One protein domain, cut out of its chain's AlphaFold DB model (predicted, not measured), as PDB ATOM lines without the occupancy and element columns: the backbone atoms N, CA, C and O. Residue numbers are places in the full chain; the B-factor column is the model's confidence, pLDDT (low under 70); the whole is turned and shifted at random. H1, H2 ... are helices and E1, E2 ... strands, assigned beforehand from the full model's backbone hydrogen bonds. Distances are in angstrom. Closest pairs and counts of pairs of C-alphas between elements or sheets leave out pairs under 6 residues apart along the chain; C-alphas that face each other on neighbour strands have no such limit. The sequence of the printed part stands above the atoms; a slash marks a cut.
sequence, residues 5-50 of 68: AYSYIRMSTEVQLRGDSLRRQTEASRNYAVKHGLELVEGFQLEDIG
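This is residues 5 to 50 of the 68 residues of the protein "Resolvase/invertase-type recombinase catalytic domain-containing protein" of Rhizobium galegae (UniProt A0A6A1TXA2). Two short parallel strands, E1 and E2, lie side by side as a small ribbon, and the long helix H2 runs back beside them, packing mainly on E1. The short helix H1 sits at one end, where the chain turns from E1 to H2, and residues 36 to 45 lead from H2 back to E2. The printed part has 46 residues with two named helices and two named strands, in the order E1, H1, H2, E2, of mixed class. It is only just compact, close to loose, with a radius of gyration of the C-alphas of 11.0 A, and its outline is elongated, 33 by 17 by 13 A.

E1, residues 8 to 11, and E2, residues 46 to 49, are parallel neighbours at 3 degrees. C-alphas 8 and 46 face each other at 5.3 A, and N 9 and O 46 are within hydrogen-bond range at 3.5 A. H2, residues 21 to 35, comes closest to E1 at the C-alphas of Ile 9 and Gln 25, 7.3 A apart. H1, residues 14 to 17, is close to H2 but not clearly touching; their closest C-alphas, of Gln 16 and Leu 22, are 7.4 A apart. The closest C-alphas of H1 and E2, of Glu 14 and Ile 49, are 6.6 A apart. E1, H1, H2 and E2 form a strand-helix-strand unit, two parallel neighbour strands with helices between them along the chain, and its crossover is right-handed. Every O i to N i+4 pair in H2 is within hydrogen-bond range; H1 is too short for such a pair, and its 1 O i to N i+3 pair is within range.

E1 begins at C-alpha 8, (51.027, -35.174, 19.423), and is 10.2 A long. E2 is 8.7 A long and ends at C-alpha 49, (40.858, -31.064, 18.132). H2 is 20.9 A long from C-alpha 21, (40.727, -43.411, 17.185), to C-alpha 35. H1, from Glu 14 to Leu 17, is 5.4 A long.

The two C-alphas farthest apart, of Val 15 and Gly 37, are 33.2 A apart. The printed part has no cut; the links E1 to H1 and H1 to H2 are tight, and H2 to E2 is short. The mean pLDDT of the printed part is 76.2, with residues 12 to 19 and 42 to 50 under 70.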
ATOM      1  N   ALA A   5      58.774 -38.096  27.095       87.44
ATOM      2  CA  ALA A   5      58.164 -38.214  25.781       87.44
ATOM      3  C   ALA A   5      56.860 -37.419  25.735       87.44
ATOM      4  O   ALA A   5      56.057 -37.464  26.668       87.44
ATOM      5  N   TYR A   6      56.644 -36.728  24.623       84.94
ATOM      6  CA  TYR A   6      55.441 -35.952  24.350       84.94
ATOM      7  C   TYR A   6      54.730 -36.579  23.152       84.94
ATOM      8  O   TYR A   6      55.377 -36.874  22.147       84.94
ATOM      9  N   SER A   7      53.422 -36.813  23.268       81.88
ATOM     10  CA  SER A   7      52.605 -37.320  22.163       81.88
ATOM     11  C   SER A   7      51.795 -36.184  21.546       81.88
ATOM     12  O   SER A   7      51.214 -35.369  22.261       81.88
ATOM     13  N   TYR A   8      51.781 -36.135  20.216       82.62
ATOM     14  CA  TYR A   8      51.027 -35.174  19.423       82.62
ATOM     15  C   TYR A   8      49.972 -35.919  18.613       82.62
ATOM     16  O   TYR A   8      50.321 -36.736  17.757       82.62
ATOM     17  N   ILE A   9      48.693 -35.649  18.876       77.50
ATOM     18  CA  ILE A   9      47.579 -36.324  18.207       77.50
ATOM     19  C   ILE A   9      46.754 -35.277  17.458       77.50
ATOM     20  O   ILE A   9      46.222 -34.337  18.046       77.50
ATOM     21  N   ARG A  10      46.622 -35.459  16.139       74.81
ATOM     22  CA  ARG A  10      45.803 -34.610  15.262       74.81
ATOM     23  C   ARG A  10      44.558 -35.351  14.795       74.81
ATOM     24  O   ARG A  10      44.660 -36.433  14.225       74.81
ATOM     25  N   MET A  11      43.398 -34.728  14.976       70.62
ATOM     26  CA  MET A  11      42.108 -35.216  14.481       70.62
ATOM     27  C   MET A  11      41.505 -34.171  13.547       70.62
ATOM     28  O   MET A  11      41.493 -32.987  13.868       70.62
ATOM     29  N   SER A  12      41.006 -34.589  12.384       63.62
ATOM     30  CA  SER A  12      40.486 -33.665  11.370       63.62
ATOM     31  C   SER A  12      39.037 -33.240  11.616       63.62
ATOM     32  O   SER A  12      38.607 -32.212  11.098       63.62
ATOM     33  N   THR A  13      38.273 -33.995  12.408       63.12
ATOM     34  CA  THR A  13      36.860 -33.717  12.700       63.12
ATOM     35  C   THR A  13      36.497 -34.094  14.134       63.12
ATOM     36  O   THR A  13      36.974 -35.094  14.665       63.12
ATOM     37  N   GLU A  14      35.589 -33.338  14.755       63.88
ATOM     38  CA  GLU A  14      35.077 -33.637  16.106       63.88
ATOM     39  C   GLU A  14      34.380 -35.004  16.197       63.88
ATOM     40  O   GLU A  14      34.357 -35.636  17.251       63.88
ATOM     41  N   VAL A  15      33.851 -35.509  15.078       61.88
ATOM     42  CA  VAL A  15      33.253 -36.850  14.996       61.88
ATOM     43  C   VAL A  15      34.284 -37.939  15.317       61.88
ATOM     44  O   VAL A  15      33.935 -38.951  15.921       61.88
ATOM     45  N   GLN A  16      35.566 -37.718  15.005       58.84
ATOM     46  CA  GLN A  16      36.644 -38.671  15.300       58.84
ATOM     47  C   GLN A  16      37.014 -38.737  16.787       58.84
ATOM     48  O   GLN A  16      37.650 -39.705  17.198       58.84
ATOM     49  N   LEU A  17      36.577 -37.768  17.598       60.88
ATOM     50  CA  LEU A  17      36.745 -37.793  19.057       60.88
ATOM     51  C   LEU A  17      35.797 -38.747  19.749       60.88
ATOM     52  O   LEU A  17      36.121 -39.312  20.785       60.88
ATOM     53  N   ARG A  18      34.601 -38.896  19.176       61.44
ATOM     54  CA  ARG A  18      33.601 -39.846  19.663       61.44
ATOM     55  C   ARG A  18      33.929 -41.275  19.230       61.44
ATOM     56  O   ARG A  18      33.274 -42.208  19.678       61.44
ATOM     57  N   GLY A  19      34.909 -41.437  18.341       68.31
ATOM     58  CA  GLY A  19      35.399 -42.724  17.879       68.31
ATOM     59  C   GLY A  19      36.559 -43.259  18.716       68.31
ATOM     60  O   GLY A  19      37.198 -42.556  19.493       68.31
ATOM     61  N   ASP A  20      36.887 -44.524  18.480       77.81
ATOM     62  CA  ASP A  20      37.964 -45.236  19.177       77.81
ATOM     63  C   ASP A  20      39.382 -44.762  18.775       77.81
ATOM     64  O   ASP A  20      40.394 -45.172  19.343       77.81
ATOM     65  N   SER A  21      39.472 -43.882  17.775       77.88
ATOM     66  CA  SER A  21      40.727 -43.411  17.185       77.88
ATOM     67  C   SER A  21      41.608 -42.641  18.166       77.88
ATOM     68  O   SER A  21      42.831 -42.766  18.089       77.88
ATOM     69  N   LEU A  22      41.023 -41.845  19.072       77.94
ATOM     70  CA  LEU A  22      41.791 -41.119  20.091       77.94
ATOM     71  C   LEU A  22      42.386 -42.105  21.095       77.94
ATOM     72  O   LEU A  22      43.599 -42.133  21.287       77.94
ATOM     73  N   ARG A  23      41.547 -42.996  21.643       82.38
ATOM     74  CA  ARG A  23      41.976 -44.028  22.593       82.38
ATOM     75  C   ARG A  23      43.106 -44.882  22.015       82.38
ATOM     76  O   ARG A  23      44.135 -45.041  22.667       82.38
ATOM     77  N   ARG A  24      42.959 -45.374  20.779       85.94
ATOM     78  CA  ARG A  24      43.978 -46.210  20.119       85.94
ATOM     79  C   ARG A  24      45.308 -45.482  19.912       85.94
ATOM     80  O   ARG A  24      46.358 -46.096  20.086       85.94
ATOM     81  N   GLN A  25      45.291 -44.195  19.562       85.31
ATOM     82  CA  GLN A  25      46.517 -43.406  19.377       85.31
ATOM     83  C   GLN A  25      47.206 -43.083  20.710       85.31
ATOM     84  O   GLN A  25      48.432 -43.188  20.816       85.31
ATOM     85  N   THR A  26      46.428 -42.778  21.748       84.12
ATOM     86  CA  THR A  26      46.946 -42.579  23.107       84.12
ATOM     87  C   THR A  26      47.559 -43.866  23.659       84.12
ATOM     88  O   THR A  26      48.674 -43.852  24.183       84.12
ATOM     89  N   GLU A  27      46.896 -45.010  23.479       88.94
ATOM     90  CA  GLU A  27      47.433 -46.319  23.869       88.94
ATOM     91  C   GLU A  27      48.704 -46.681  23.101       88.94
ATOM     92  O   GLU A  27      49.674 -47.137  23.704       88.94
ATOM     93  N   ALA A  28      48.747 -46.425  21.791       89.25
ATOM     94  CA  ALA A  28      49.951 -46.638  20.991       89.25
ATOM     95  C   ALA A  28      51.130 -45.789  21.498       89.25
ATOM     96  O   ALA A  28      52.247 -46.297  21.625       89.25
ATOM     97  N   SER A  29      50.871 -44.531  21.861       89.12
ATOM     98  CA  SER A  29      51.870 -43.621  22.434       89.12
ATOM     99  C   SER A  29      52.395 -44.126  23.780       89.12
ATOM    100  O   SER A  29      53.606 -44.148  24.012       89.12
ATOM    101  N   ARG A  30      51.496 -44.599  24.655       89.00
ATOM    102  CA  ARG A  30      51.860 -45.182  25.955       89.00
ATOM    103  C   ARG A  30      52.698 -46.441  25.782       89.00
ATOM    104  O   ARG A  30      53.749 -46.566  26.406       89.00
ATOM    105  N   ASN A  31      52.282 -47.340  24.895       92.94
ATOM    106  CA  ASN A  31      53.008 -48.574  24.612       92.94
ATOM    107  C   ASN A  31      54.404 -48.293  24.050       92.94
ATOM    108  O   ASN A  31      55.368 -48.946  24.446       92.94
ATOM    109  N   TYR A  32      54.531 -47.293  23.174       91.56
ATOM    110  CA  TYR A  32      55.828 -46.852  22.674       91.56
ATOM    111  C   TYR A  32      56.719 -46.341  23.810       91.56
ATOM    112  O   TYR A  32      57.867 -46.770  23.919       91.56
ATOM    113  N   ALA A  33      56.195 -45.481  24.686       91.75
ATOM    114  CA  ALA A  33      56.958 -44.943  25.805       91.75
ATOM    115  C   ALA A  33      57.425 -46.046  26.768       91.75
ATOM    116  O   ALA A  33      58.610 -46.118  27.088       91.75
ATOM    117  N   VAL A  34      56.529 -46.963  27.145       91.56
ATOM    118  CA  VAL A  34      56.856 -48.117  28.000       91.56
ATOM    119  C   VAL A  34      57.937 -48.984  27.358       91.56
ATOM    120  O   VAL A  34      58.930 -49.302  28.012       91.56
ATOM    121  N   LYS A  35      57.791 -49.311  26.068       94.69
ATOM    122  CA  LYS A  35      58.750 -50.139  25.323       94.69
ATOM    123  C   LYS A  35      60.157 -49.533  25.282       94.69
ATOM    124  O   LYS A  35      61.128 -50.280  25.263       94.69
ATOM    125  N   HIS A  36      60.270 -48.206  25.277       93.06
ATOM    126  CA  HIS A  36      61.550 -47.498  25.173       93.06
ATOM    127  C   HIS A  36      62.036 -46.917  26.509       93.06
ATOM    128  O   HIS A  36      63.012 -46.171  26.536       93.06
ATOM    129  N   GLY A  37      61.374 -47.237  27.627       91.94
ATOM    130  CA  GLY A  37      61.748 -46.720  28.946       91.94
ATOM    131  C   GLY A  37      61.561 -45.205  29.100       91.94
ATOM    132  O   GLY A  37      62.206 -44.594  29.953       91.94
ATOM    133  N   LEU A  38      60.687 -44.605  28.293       92.00
ATOM    134  CA  LEU A  38      60.360 -43.183  28.314       92.00
ATOM    135  C   LEU A  38      59.238 -42.898  29.320       92.00
ATOM    136  O   LEU A  38      58.404 -43.753  29.622       92.00
ATOM    137  N   GLU A  39      59.210 -41.671  29.825       89.88
ATOM    138  CA  GLU A  39      58.114 -41.148  30.638       89.88
ATOM    139  C   GLU A  39      57.160 -40.365  29.732       89.88
ATOM    140  O   GLU A  39      57.493 -39.267  29.284       89.88
ATOM    141  N   LEU A  40      55.993 -40.939  29.419       87.38
ATOM    142  CA  LEU A  40      54.980 -40.232  28.638       87.38
ATOM    143  C   LEU A  40      54.354 -39.128  29.496       87.38
ATOM    144  O   LEU A  40      53.740 -39.406  30.525       87.38
ATOM    145  N   VAL A  41      54.480 -37.880  29.053       85.25
ATOM    146  CA  VAL A  41      53.861 -36.728  29.710       85.25
ATOM    147  C   VAL A  41      52.386 -36.661  29.304       85.25
ATOM    148  O   VAL A  41      52.034 -36.069  28.288       85.25
ATOM    149  N   GLU A  42      51.511 -37.281  30.100       69.75
ATOM    150  CA  GLU A  42      50.068 -37.377  29.805       69.75
ATOM    151  C   GLU A  42      49.316 -36.037  29.925       69.75
ATOM    152  O   GLU A  42      48.228 -35.890  29.372       69.75
ATOM    153  N   GLY A  43      49.900 -35.040  30.603       59.16
ATOM    154  CA  GLY A  43      49.329 -33.694  30.752       59.16
ATOM    155  C   GLY A  43      49.568 -32.756  29.563       59.16
ATOM    156  O   GLY A  43      49.032 -31.653  29.544       59.16
ATOM    157  N   PHE A  44      50.369 -33.173  28.578       55.09
ATOM    158  CA  PHE A  44      50.649 -32.400  27.366       55.09
ATOM    159  C   PHE A  44      50.021 -33.100  26.162       55.09
ATOM    160  O   PHE A  44      50.694 -33.542  25.233       55.09
ATOM    161  N   GLN A  45      48.702 -33.245  26.223       58.28
ATOM    162  CA  GLN A  45      47.898 -33.639  25.078       58.28
ATOM    163  C   GLN A  45      47.780 -32.403  24.183       58.28
ATOM    164  O   GLN A  45      46.903 -31.561  24.359       58.28
ATOM    165  N   LEU A  46      48.739 -32.244  23.265       54.84
ATOM    166  CA  LEU A  46      48.610 -31.322  22.139       54.84
ATOM    167  C   LEU A  46      47.538 -31.893  21.207       54.84
ATOM    168  O   LEU A  46      47.816 -32.585  20.226       54.84
ATOM    169  N   GLU A  47      46.302 -31.653  21.598       58.16
ATOM    170  CA  GLU A  47      45.103 -32.045  20.896       58.16
ATOM    171  C   GLU A  47      44.650 -30.867  20.033       58.16
ATOM    172  O   GLU A  47      43.960 -29.960  20.492       58.16
ATOM    173  N   ASP A  48      45.027 -30.879  18.750       57.53
ATOM    174  CA  ASP A  48      44.472 -29.970  17.730       57.53
ATOM    175  C   ASP A  48      43.079 -30.457  17.312       57.53
ATOM    176  O   ASP A  48      42.775 -30.733  16.150       57.53
ATOM    177  N   ILE A  49      42.221 -30.622  18.303       54.62
ATOM    178  CA  ILE A  49      40.858 -31.064  18.132       54.62
ATOM    179  C   ILE A  49      40.014 -29.818  17.849       54.62
ATOM    180  O   ILE A  49      39.720 -29.026  18.738       54.62
ATOM    181  N   GLY A  50      39.639 -29.609  16.589       47.72
ATOM    182  CA  GLY A  50      38.595 -28.637  16.234       47.72
ATOM    183  C   GLY A  50      39.000 -27.157  16.167       47.72
ATOM    184  O   GLY A  50      38.163 -26.330  15.800       47.72
TER     185      GLY A  50